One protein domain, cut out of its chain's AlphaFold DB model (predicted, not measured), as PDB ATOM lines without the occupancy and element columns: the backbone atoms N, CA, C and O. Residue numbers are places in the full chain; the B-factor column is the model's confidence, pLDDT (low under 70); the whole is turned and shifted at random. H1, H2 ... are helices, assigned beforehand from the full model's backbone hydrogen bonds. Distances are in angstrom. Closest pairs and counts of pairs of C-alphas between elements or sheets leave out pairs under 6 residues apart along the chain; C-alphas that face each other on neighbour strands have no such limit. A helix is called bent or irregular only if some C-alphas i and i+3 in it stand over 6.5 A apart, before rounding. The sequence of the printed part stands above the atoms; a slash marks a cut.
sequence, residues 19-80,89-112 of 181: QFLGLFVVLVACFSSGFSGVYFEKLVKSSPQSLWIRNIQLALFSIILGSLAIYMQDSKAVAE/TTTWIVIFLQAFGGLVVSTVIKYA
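This is residues 19 to 80 and 89 to 112 of the 181 residues of the protein "UDP-N-acetylglucosamine transporter" of Araneus ventricosus (UniProt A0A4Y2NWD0). Three long helices come together at one end and splay apart from there, like a loose tripod with an empty space between its legs. H1 and H2 make an open V whose corner is the tight link of residues 46 to 50, and the last turns of H3 pack on that corner from beside both helices, while its first part, residues 89 to 101, sticks out as a third leg. Near its far end H2 has a kink of 88 degrees near residue 74, and its last residues turn aside there. The printed part has 86 residues with three named helices, in the order H1, H2, H3, and no named strand; the class is all helix. The whole is loose, with a radius of gyration of the C-alphas of 16.2 A, and spans 45 by 38 by 24 A along its three main axes.

The first helix, H1, residues 19 to 45, stands free over residues 19 to 36, with no C-alpha 8 or more residues away along the chain within 10 A. A tight link of five residues joins it to H2, residues 51 to 80. H1 and H2 are close but not clearly touching, with 2 pairs of C-alphas within 8 A; the closest C-alphas are those of Val 44 and Leu 51, 6.3 A apart. They run opposite ways at a shallow tilt of 32 degrees, and their centres are 19.6 A apart. Residues 59 to 66 of H2 stand free. H3, residues 89 to 111, touches H1 with residues 109 to 110 alone, and H1 touches it with residues 41 to 45 alone. The closest C-alphas of these two are those of Glu 41 and Ile 109, 6.0 A apart; the helices run the same way at a steep tilt of 57 degrees. H2 touches H3 with residues 51 to 55 alone, against residues 103 to 110 of H3, and the closest C-alphas are those of Leu 51 and Ser 106, 7.7 A apart. H2 and H3 run opposite ways at a shallow tilt of 32 degrees, only just short of steep. Residues 89 to 101 of H3 stand free. In H1 and H3 every O i to N i+4 pair is within hydrogen-bond range; in H2 it is 23 of 26.

H1 runs from Gln 19, with its C-alpha at (58.992, 110.945, 114.035), to Lys 45, with its C-alpha at (68.735, 74.014, 121.646), 38.9 A from first to last C-alpha. H2, the longest helix with 30 residues, runs from Leu 51, C-alpha at (64.264, 74.392, 129.596), to Glu 80, also 38.9 A. H2 is irregular: C-alphas 73 and 76 are 8.6 A apart, against about 5 A in a regular helix, and its line is a rough one. H3 has 23 residues and a length of 33.3 A, from Thr 89 to Tyr 111, whose C-alpha is at (60.246, 72.034, 119.763).

The two C-alphas farthest apart are those of Pro 48, in the link between H1 and H2, and Glu 80, at 46.0 A. The first and last printed C-alphas, those of Gln 19 and Ala 112, are 36.8 A apart. Residues 81 to 88 are cut out and not printed, and C-alphas 80 and 89 are 22.2 A apart across the cut; the link from H2 to H3 is the link across the cut. The mean pLDDT of the printed part is 92.9, and no printed residue is under 70.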
ATOM      1  N   GLN A  19      59.328 112.029 114.968       90.88
ATOM      2  CA  GLN A  19      58.992 110.945 114.035       90.88
ATOM      3  C   GLN A  19      60.226 110.138 113.611       90.88
ATOM      4  O   GLN A  19      60.192 108.906 113.650       90.88
ATOM      5  N   PHE A  20      61.331 110.805 113.258       92.44
ATOM      6  CA  PHE A  20      62.586 110.117 112.932       92.44
ATOM      7  C   PHE A  20      63.153 109.363 114.136       92.44
ATOM      8  O   PHE A  20      63.614 108.229 113.987       92.44
ATOM      9  N   LEU A  21      63.070 109.952 115.332       92.31
ATOM     10  CA  LEU A  21      63.468 109.284 116.567       92.31
ATOM     11  C   LEU A  21      62.601 108.047 116.839       92.31
ATOM     12  O   LEU A  21      63.141 106.986 117.143       92.31
ATOM     13  N   GLY A  22      61.280 108.150 116.674       93.75
ATOM     14  CA  GLY A  22      60.362 107.020 116.808       93.75
ATOM     15  C   GLY A  22      60.686 105.892 115.828       93.75
ATOM     16  O   GLY A  22      60.805 104.737 116.237       93.75
ATOM     17  N   LEU A  23      60.924 106.222 114.554       94.69
ATOM     18  CA  LEU A  23      61.332 105.246 113.541       94.69
ATOM     19  C   LEU A  23      62.659 104.566 113.911       94.69
ATOM     20  O   LEU A  23      62.771 103.344 113.815       94.69
ATOM     21  N   PHE A  24      63.647 105.335 114.372       95.50
ATOM     22  CA  PHE A  24      64.933 104.799 114.812       95.50
ATOM     23  C   PHE A  24      64.782 103.849 116.010       95.50
ATOM     24  O   PHE A  24      65.332 102.747 115.993       95.50
ATOM     25  N   VAL A  25      63.987 104.226 117.017       95.69
ATOM     26  CA  VAL A  25      63.707 103.383 118.190       95.69
ATOM     27  C   VAL A  25      63.010 102.083 117.783       95.69
ATOM     28  O   VAL A  25      63.407 101.017 118.252       95.69
ATOM     29  N   VAL A  26      62.029 102.139 116.873       96.12
ATOM     30  CA  VAL A  26      61.343 100.940 116.359       96.12
ATOM     31  C   VAL A  26      62.315 100.033 115.608       96.12
ATOM     32  O   VAL A  26      62.317  98.829 115.852       96.12
ATOM     33  N   LEU A  27      63.191 100.579 114.758       96.50
ATOM     34  CA  LEU A  27      64.208  99.786 114.059       96.50
ATOM     35  C   LEU A  27      65.139  99.067 115.041       96.50
ATOM     36  O   LEU A  27      65.332  97.854 114.930       96.50
ATOM     37  N   VAL A  28      65.672  99.783 116.034       97.00
ATOM     38  CA  VAL A  28      66.528  99.194 117.077       97.00
ATOM     39  C   VAL A  28      65.771  98.118 117.865       97.00
ATOM     40  O   VAL A  28      66.317  97.040 118.114       97.00
ATOM     41  N   ALA A  29      64.502  98.359 118.204       95.50
ATOM     42  CA  ALA A  29      63.655  97.381 118.879       95.50
ATOM     43  C   ALA A  29      63.411  96.128 118.018       95.50
ATOM     44  O   ALA A  29      63.481  95.013 118.539       95.50
ATOM     45  N   CYS A  30      63.199  96.276 116.706       95.19
ATOM     46  CA  CYS A  30      63.042  95.157 115.776       95.19
ATOM     47  C   CYS A  30      64.310  94.295 115.698       95.19
ATOM     48  O   CYS A  30      64.221  93.069 115.816       95.19
ATOM     49  N   PHE A  31      65.490  94.912 115.564       96.19
ATOM     50  CA  PHE A  31      66.763  94.180 115.570       96.19
ATOM     51  C   PHE A  31      67.002  93.462 116.901       96.19
ATOM     52  O   PHE A  31      67.362  92.283 116.909       96.19
ATOM     53  N   SER A  32      66.751  94.142 118.022       96.00
ATOM     54  CA  SER A  32      66.885  93.566 119.362       96.00
ATOM     55  C   SER A  32      65.939  92.377 119.574       96.00
ATOM     56  O   SER A  32      66.364  91.319 120.042       96.00
ATOM     57  N   SER A  33      64.677  92.503 119.151       93.69
ATOM     58  CA  SER A  33      63.670  91.440 119.253       93.69
ATOM     59  C   SER A  33      64.053  90.203 118.432       93.69
ATOM     60  O   SER A  33      64.051  89.084 118.953       93.69
ATOM     61  N   GLY A  34      64.468  90.401 117.174       93.44
ATOM     62  CA  GLY A  34      64.925  89.315 116.306       93.44
ATOM     63  C   GLY A  34      66.165  88.607 116.857       93.44
ATOM     64  O   GLY A  34      66.188  87.376 116.948       93.44
ATOM     65  N   PHE A  35      67.169  89.375 117.292       95.88
ATOM     66  CA  PHE A  35      68.393  88.833 117.881       95.88
ATOM     67  C   PHE A  35      68.117  88.053 119.171       95.88
ATOM     68  O   PHE A  35      68.599  86.930 119.319       95.88
ATOM     69  N   SER A  36      67.307  88.605 120.079       93.56
ATOM     70  CA  SER A  36      66.926  87.950 121.335       93.56
ATOM     71  C   SER A  36      66.207  86.620 121.088       93.56
ATOM     72  O   SER A  36      66.549  85.615 121.713       93.56
ATOM     73  N   GLY A  37      65.277  86.577 120.127       93.00
ATOM     74  CA  GLY A  37      64.558  85.354 119.765       93.00
ATOM     75  C   GLY A  37      65.480  84.246 119.248       93.00
ATOM     76  O   GLY A  37      65.415  83.115 119.733       93.00
ATOM     77  N   VAL A  38      66.386  84.572 118.319       95.19
ATOM     78  CA  VAL A  38      67.356  83.607 117.764       95.19
ATOM     79  C   VAL A  38      68.404  83.198 118.805       95.19
ATOM     80  O   VAL A  38      68.806  82.035 118.865       95.19
ATOM     81  N   TYR A  39      68.835  84.122 119.667       94.31
ATOM     82  CA  TYR A  39      69.750  83.810 120.765       94.31
ATOM     83  C   TYR A  39      69.102  82.869 121.784       94.31
ATOM     84  O   TYR A  39      69.729  81.895 122.200       94.31
ATOM     85  N   PHE A  40      67.846  83.118 122.158       93.19
ATOM     86  CA  PHE A  40      67.098  82.246 123.058       93.19
ATOM     87  C   PHE A  40      66.885  80.856 122.448       93.19
ATOM     88  O   PHE A  40      67.087  79.849 123.126       93.19
ATOM     89  N   GLU A  41      66.571  80.785 121.154       94.62
ATOM     90  CA  GLU A  41      66.506  79.520 120.423       94.62
ATOM     91  C   GLU A  41      67.835  78.755 120.502       94.62
ATOM     92  O   GLU A  41      67.860  77.589 120.910       94.62
ATOM     93  N   LYS A  42      68.953  79.423 120.196       93.25
ATOM     94  CA  LYS A  42      70.294  78.838 120.316       93.25
ATOM     95  C   LYS A  42      70.578  78.373 121.746       93.25
ATOM     96  O   LYS A  42      71.080  77.270 121.944       93.25
ATOM     97  N   LEU A  43      70.235  79.176 122.748       92.38
ATOM     98  CA  LEU A  43      70.459  78.862 124.159       92.38
ATOM     99  C   LEU A  43      69.715  77.591 124.596       92.38
ATOM    100  O   LEU A  43      70.286  76.759 125.305       92.38
ATOM    101  N   VAL A  44      68.455  77.440 124.175       90.44
ATOM    102  CA  VAL A  44      67.605  76.299 124.549       90.44
ATOM    103  C   VAL A  44      67.960  75.037 123.761       90.44
ATOM    104  O   VAL A  44      67.851  73.940 124.307       90.44
ATOM    105  N   LYS A  45      68.413  75.166 122.508       91.94
ATOM    106  CA  LYS A  45      68.735  74.014 121.646       91.94
ATOM    107  C   LYS A  45      70.178  73.527 121.753       91.94
ATOM    108  O   LYS A  45      70.429  72.344 121.558       91.94
ATOM    109  N   SER A  46      71.138  74.403 122.049       87.06
ATOM    110  CA  SER A  46      72.566  74.041 122.104       87.06
ATOM    111  C   SER A  46      73.042  73.575 123.483       87.06
ATOM    112  O   SER A  46      74.211  73.228 123.634       87.06
ATOM    113  N   SER A  47      72.184  73.585 124.507       82.31
ATOM    114  CA  SER A  47      72.565  73.254 125.880       82.31
ATOM    115  C   SER A  47      71.890  71.969 126.372       82.31
ATOM    116  O   SER A  47      70.695  71.801 126.150       82.31
ATOM    117  N   PRO A  48      72.598  71.104 127.126       82.56
ATOM    118  CA  PRO A  48      71.994  69.920 127.744       82.56
ATOM    119  C   PRO A  48      71.108  70.248 128.962       82.56
ATOM    120  O   PRO A  48      70.493  69.355 129.538       82.56
ATOM    121  N   GLN A  49      71.058  71.512 129.400       86.44
ATOM    122  CA  GLN A  49      70.268  71.919 130.562       86.44
ATOM    123  C   GLN A  49      68.762  71.895 130.271       86.44
ATOM    124  O   GLN A  49      68.318  72.110 129.143       86.44
ATOM    125  N   SER A  50      67.952  71.671 131.309       90.19
ATOM    126  CA  SER A  50      66.497  71.686 131.160       90.19
ATOM    127  C   SER A  50      65.986  73.090 130.813       90.19
ATOM    128  O   SER A  50      66.496  74.103 131.297       90.19
ATOM    129  N   LEU A  51      64.936  73.145 129.985       90.12
ATOM    130  CA  LEU A  51      64.264  74.392 129.596       90.12
ATOM    131  C   LEU A  51      63.815  75.173 130.835       90.12
ATOM    132  O   LEU A  51      64.022  76.377 130.915       90.12
ATOM    133  N   TRP A  52      63.267  74.473 131.830       89.81
ATOM    134  CA  TRP A  52      62.806  75.067 133.082       89.81
ATOM    135  C   TRP A  52      63.926  75.795 133.828       89.81
ATOM    136  O   TRP A  52      63.723  76.927 134.256       89.81
ATOM    137  N   ILE A  53      65.127  75.206 133.913       92.25
ATOM    138  CA  ILE A  53      66.279  75.868 134.542       92.25
ATOM    139  C   ILE A  53      66.668  77.135 133.775       92.25
ATOM    140  O   ILE A  53      66.964  78.155 134.393       92.25
ATOM    141  N   ARG A  54      66.633  77.097 132.437       90.19
ATOM    142  CA  ARG A  54      66.935  78.265 131.598       90.19
ATOM    143  C   ARG A  54      65.909  79.373 131.798       90.19
ATOM    144  O   ARG A  54      66.299  80.521 131.976       90.19
ATOM    145  N   ASN A  55      64.624  79.032 131.843       92.00
ATOM    146  CA  ASN A  55      63.571  80.008 132.110       92.00
ATOM    147  C   ASN A  55      63.678  80.600 133.515       92.00
ATOM    148  O   ASN A  55      63.469  81.796 133.658       92.00
ATOM    149  N   ILE A  56      64.061  79.816 134.529       94.00
ATOM    150  CA  ILE A  56      64.313  80.346 135.878       94.00
ATOM    151  C   ILE A  56      65.500  81.313 135.860       94.00
ATOM    152  O   ILE A  56      65.384  82.416 136.380       94.00
ATOM    153  N   GLN A  57      66.620  80.945 135.229       93.56
ATOM    154  CA  GLN A  57      67.783  81.833 135.100       93.56
ATOM    155  C   GLN A  57      67.399  83.160 134.438       93.56
ATOM    156  O   GLN A  57      67.719  84.224 134.961       93.56
ATOM    157  N   LEU A  58      66.672  83.101 133.320       92.69
ATOM    158  CA  LEU A  58      66.209  84.291 132.611       92.69
ATOM    159  C   LEU A  58      65.216  85.105 133.444       92.69
ATOM    160  O   LEU A  58      65.352  86.322 133.503       92.69
ATOM    161  N   ALA A  59      64.282  84.457 134.143       94.94
ATOM    162  CA  ALA A  59      63.329  85.131 135.019       94.94
ATOM    163  C   ALA A  59      64.026  85.862 136.174       94.94
ATOM    164  O   ALA A  59      63.648  86.985 136.491       94.94
ATOM    165  N   LEU A  60      65.078  85.281 136.764       96.19
ATOM    166  CA  LEU A  60      65.872  85.948 137.800       96.19
ATOM    167  C   LEU A  60      66.535  87.224 137.265       96.19
ATOM    168  O   LEU A  60      66.454  88.270 137.909       96.19
ATOM    169  N   PHE A  61      67.121  87.174 136.065       94.88
ATOM    170  CA  PHE A  61      67.651  88.378 135.418       94.88
ATOM    171  C   PHE A  61      66.548  89.399 135.110       94.88
ATOM    172  O   PHE A  61      66.739  90.591 135.352       94.88
ATOM    173  N   SER A  62      65.380  88.953 134.641       94.69
ATOM    174  CA  SER A  62      64.229  89.826 134.395       94.69
ATOM    175  C   SER A  62      63.710  90.497 135.668       94.69
ATOM    176  O   SER A  62      63.353  91.668 135.606       94.69
ATOM    177  N   ILE A  63      63.706  89.815 136.817       95.88
ATOM    178  CA  ILE A  63      63.300  90.408 138.104       95.88
ATOM    179  C   ILE A  63      64.262  91.530 138.504       95.88
ATOM    180  O   ILE A  63      63.813  92.607 138.898       95.88
ATOM    181  N   ILE A  64      65.574  91.310 138.367       96.31
ATOM    182  CA  ILE A  64      66.590  92.317 138.705       96.31
ATOM    183  C   ILE A  64      66.448  93.541 137.791       96.31
ATOM    184  O   ILE A  64      66.351  94.669 138.275       96.31
ATOM    185  N   LEU A  65      66.386  93.323 136.473       94.88
ATOM    186  CA  LEU A  65      66.251  94.408 135.499       94.88
ATOM    187  C   LEU A  65      64.901  95.129 135.613       94.88
ATOM    188  O   LEU A  65      64.858  96.351 135.508       94.88
ATOM    189  N   GLY A  66      63.815  94.401 135.875       94.06
ATOM    190  CA  GLY A  66      62.486  94.971 136.097       94.06
ATOM    191  C   GLY A  66      62.431  95.833 137.356       94.06
ATOM    192  O   GLY A  66      61.914  96.944 137.316       94.06
ATOM    193  N   SER A  67      63.051  95.382 138.450       92.12
ATOM    194  CA  SER A  67      63.156  96.174 139.683       92.12
ATOM    195  C   SER A  67      63.958  97.460 139.460       92.12
ATOM    196  O   SER A  67      63.561  98.527 139.927       92.12
ATOM    197  N   LEU A  68      65.056  97.383 138.699       95.19
ATOM    198  CA  LEU A  68      65.840  98.561 138.325       95.19
ATOM    199  C   LEU A  68      65.034  99.527 137.444       95.19
ATOM    200  O   LEU A  68      65.082 100.734 137.667       95.19
ATOM    201  N   ALA A  69      64.266  99.014 136.479       93.06
ATOM    202  CA  ALA A  69      63.417  99.835 135.618       93.06
ATOM    203  C   ALA A  69      62.367 100.612 136.428       93.06
ATOM    204  O   ALA A  69      62.206 101.812 136.211       93.06
ATOM    205  N   ILE A  70      61.731  99.958 137.406       92.56
ATOM    206  CA  ILE A  70      60.773 100.592 138.324       92.56
ATOM    207  C   ILE A  70      61.462 101.670 139.164       92.56
ATOM    208  O   ILE A  70      60.939 102.771 139.304       92.56
ATOM    209  N   TYR A  71      62.662 101.393 139.681       90.81
ATOM    210  CA  TYR A  71      63.425 102.380 140.444       90.81
ATOM    211  C   TYR A  71      63.784 103.624 139.608       90.81
ATOM    212  O   TYR A  71      63.700 104.751 140.100       90.81
ATOM    213  N   MET A  72      64.158 103.438 138.338       93.25
ATOM    214  CA  MET A  72      64.543 104.541 137.454       93.25
ATOM    215  C   MET A  72      63.354 105.357 136.929       93.25
ATOM    216  O   MET A  72      63.509 106.562 136.746       93.25
ATOM    217  N   GLN A  73      62.203 104.728 136.671       90.88
ATOM    218  CA  GLN A  73      61.048 105.392 136.048       90.88
ATOM    219  C   GLN A  73      60.018 105.881 137.075       90.88
ATOM    220  O   GLN A  73      59.587 107.028 136.995       90.88
ATOM    221  N   ASP A  74      59.694 105.067 138.085       89.94
ATOM    222  CA  ASP A  74      58.495 105.251 138.918       89.94
ATOM    223  C   ASP A  74      58.770 105.189 140.435       89.94
ATOM    224  O   ASP A  74      57.850 105.019 141.238       89.94
ATOM    225  N   SER A  75      60.025 105.354 140.872       86.75
ATOM    226  CA  SER A  75      60.413 105.220 142.291       86.75
ATOM    227  C   SER A  75      59.586 106.073 143.257       86.75
ATOM    228  O   SER A  75      59.253 105.607 144.345       86.75
ATOM    229  N   LYS A  76      59.231 107.303 142.866       87.06
ATOM    230  CA  LYS A  76      58.421 108.208 143.700       87.06
ATOM    231  C   LYS A  76      56.988 107.703 143.872       87.06
ATOM    232  O   LYS A  76      56.504 107.635 144.995       87.06
ATOM    233  N   ALA A  77      56.349 107.286 142.778       85.19
ATOM    234  CA  ALA A  77      54.981 106.774 142.801       85.19
ATOM    235  C   ALA A  77      54.878 105.480 143.628       85.19
ATOM    236  O   ALA A  77      53.966 105.323 144.440       85.19
ATOM    237  N   VAL A  78      55.863 104.585 143.490       89.50
ATOM    238  CA  VAL A  78      55.922 103.336 144.265       89.50
ATOM    239  C   VAL A  78      56.166 103.594 145.755       89.50
ATOM    240  O   VAL A  78      55.609 102.880 146.587       89.50
ATOM    241  N   ALA A  79      56.968 104.602 146.111       87.00
ATOM    242  CA  ALA A  79      57.225 104.952 147.507       87.00
ATOM    243  C   ALA A  79      55.999 105.569 148.199       87.00
ATOM    244  O   ALA A  79      55.752 105.275 149.367       87.00
ATOM    245  N   GLU A  80      55.229 106.401 147.492       89.56
ATOM    246  CA  GLU A  80      54.062 107.084 148.064       89.56
ATOM    247  C   GLU A  80      52.830 106.182 148.182       89.56
ATOM    248  O   GLU A  80      52.082 106.280 149.156       89.56
ATOM    249  N   THR A  89      41.434  92.493 139.818       94.31
ATOM    250  CA  THR A  89      41.345  91.077 139.417       94.31
ATOM    251  C   THR A  89      41.800  90.855 137.971       94.31
ATOM    252  O   THR A  89      42.522  89.901 137.695       94.31
ATOM    253  N   THR A  90      41.467  91.772 137.059       94.62
ATOM    254  CA  THR A  90      41.919  91.723 135.660       94.62
ATOM    255  C   THR A  90      43.442  91.797 135.541       94.62
ATOM    256  O   THR A  90      44.022  91.049 134.761       94.62
ATOM    257  N   THR A  91      44.108  92.627 136.352       94.94
ATOM    258  CA  THR A  91      45.576  92.723 136.380       94.94
ATOM    259  C   THR A  91      46.200  91.382 136.757       94.94
ATOM    260  O   THR A  91      47.106  90.914 136.071       94.94
ATOM    261  N   TRP A  92      45.671  90.711 137.787       94.81
ATOM    262  CA  TRP A  92      46.130  89.372 138.172       94.81
ATOM    263  C   TRP A  92      45.931  88.347 137.055       94.81
ATOM    264  O   TRP A  92      46.855  87.593 136.755       94.81
ATOM    265  N   ILE A  93      44.768  88.353 136.396       97.12
ATOM    266  CA  ILE A  93      44.493  87.462 135.258       97.12
ATOM    267  C   ILE A  93      45.516  87.686 134.136       97.12
ATOM    268  O   ILE A  93      46.091  86.717 133.641       97.12
ATOM    269  N   VAL A  94      45.793  88.941 133.766       95.81
ATOM    270  CA  VAL A  94      46.773  89.275 132.719       95.81
ATOM    271  C   VAL A  94      48.185  88.847 133.121       95.81
ATOM    272  O   VAL A  94      48.900  88.293 132.289       95.81
ATOM    273  N   ILE A  95      48.582  89.022 134.386       95.75
ATOM    274  CA  ILE A  95      49.890  88.570 134.888       95.75
ATOM    275  C   ILE A  95      50.036  87.052 134.739       95.75
ATOM    276  O   ILE A  95      51.039  86.582 134.194       95.75
ATOM    277  N   PHE A  96      49.040  86.275 135.177       96.75
ATOM    278  CA  PHE A  96      49.077  84.816 135.043       96.75
ATOM    279  C   PHE A  96      49.045  84.371 133.578       96.75
ATOM    280  O   PHE A  96      49.794  83.467 133.201       96.75
ATOM    281  N   LEU A  97      48.237  85.028 132.742       96.12
ATOM    282  CA  LEU A  97      48.164  84.749 131.309       96.12
ATOM    283  C   LEU A  97      49.500  85.028 130.613       96.12
ATOM    284  O   LEU A  97      49.962  84.202 129.828       96.12
ATOM    285  N   GLN A  98      50.155  86.145 130.935       95.00
ATOM    286  CA  GLN A  98      51.451  86.514 130.375       95.00
ATOM    287  C   GLN A  98      52.555  85.552 130.833       95.00
ATOM    288  O   GLN A  98      53.381  85.127 130.022       95.00
ATOM    289  N   ALA A  99      52.551  85.164 132.111       95.44
ATOM    290  CA  ALA A  99      53.497  84.190 132.649       95.44
ATOM    291  C   ALA A  99      53.339  82.822 131.966       95.44
ATOM    292  O   ALA A  99      54.319  82.251 131.482       95.44
ATOM    293  N   PHE A 100      52.105  82.322 131.856       95.69
ATOM    294  CA  PHE A 100      51.815  81.072 131.159       95.69
ATOM    295  C   PHE A 100      52.167  81.158 129.667       95.69
ATOM    296  O   PHE A 100      52.845  80.273 129.142       95.69
ATOM    297  N   GLY A 101      51.795  82.252 129.001       94.31
ATOM    298  CA  GLY A 101      52.136  82.514 127.604       94.31
ATOM    299  C   GLY A 101      53.645  82.488 127.360       94.31
ATOM    300  O   GLY A 101      54.097  81.865 126.401       94.31
ATOM    301  N   GLY A 102      54.444  83.066 128.262       93.75
ATOM    302  CA  GLY A 102      55.907  83.002 128.208       93.75
ATOM    303  C   GLY A 102      56.459  81.573 128.296       93.75
ATOM    304  O   GLY A 102      57.352  81.204 127.527       93.75
ATOM    305  N   LEU A 103      55.897  80.736 129.176       94.44
ATOM    306  CA  LEU A 103      56.274  79.321 129.296       94.44
ATOM    307  C   LEU A 103      55.903  78.515 128.042       94.44
ATOM    308  O   LEU A 103      56.715  77.720 127.551       94.44
ATOM    309  N   VAL A 104      54.709  78.746 127.489       94.56
ATOM    310  CA  VAL A 104      54.260  78.122 126.235       94.56
ATOM    311  C   VAL A 104      55.171  78.541 125.084       94.56
ATOM    312  O   VAL A 104      55.675  77.683 124.365       94.56
ATOM    313  N   VAL A 105      55.465  79.835 124.949       93.38
ATOM    314  CA  VAL A 105      56.376  80.368 123.926       93.38
ATOM    315  C   VAL A 105      57.763  79.739 124.030       93.38
ATOM    316  O   VAL A 105      58.341  79.356 123.014       93.38
ATOM    317  N   SER A 106      58.296  79.593 125.242       92.69
ATOM    318  CA  SER A 106      59.582  78.931 125.457       92.69
ATOM    319  C   SER A 106      59.568  77.472 124.987       92.69
ATOM    320  O   SER A 106      60.511  77.009 124.340       92.69
ATOM    321  N   THR A 107      58.472  76.770 125.259       93.00
ATOM    322  CA  THR A 107      58.256  75.387 124.823       93.00
ATOM    323  C   THR A 107      58.148  75.298 123.301       93.00
ATOM    324  O   THR A 107      58.812  74.464 122.688       93.00
ATOM    325  N   VAL A 108      57.397  76.205 122.670       92.88
ATOM    326  CA  VAL A 108      57.286  76.302 121.206       92.88
ATOM    327  C   VAL A 108      58.656  76.517 120.569       92.88
ATOM    328  O   VAL A 108      58.990  75.815 119.626       92.88
ATOM    329  N   ILE A 109      59.489  77.415 121.102       93.19
ATOM    330  CA  ILE A 109      60.836  77.658 120.552       93.19
ATOM    331  C   ILE A 109      61.750  76.431 120.712       93.19
ATOM    332  O   ILE A 109      62.617  76.201 119.873       93.19
ATOM    333  N   LYS A 110      61.568  75.625 121.765       90.88
ATOM    334  CA  LYS A 110      62.340  74.389 121.953       90.88
ATOM    335  C   LYS A 110      62.007  73.321 120.911       90.88
ATOM    336  O   LYS A 110      62.919  72.644 120.445       90.88
ATOM    337  N   TYR A 111      60.721  73.129 120.620       91.00
ATOM    338  CA  TYR A 111      60.246  72.034 119.763       91.00
ATOM    339  C   TYR A 111      60.053  72.427 118.297       91.00
ATOM    340  O   TYR A 111      60.083  71.560 117.429       91.00
ATOM    341  N   ALA A 112      59.868  73.712 118.026       91.69
ATOM    342  CA  ALA A 112      59.863  74.301 116.697       91.69
ATOM    343  C   ALA A 112      61.056  75.262 116.578       91.69
ATOM    344  O   ALA A 112      62.146  74.945 117.045       91.69
TER     345      ALA A 112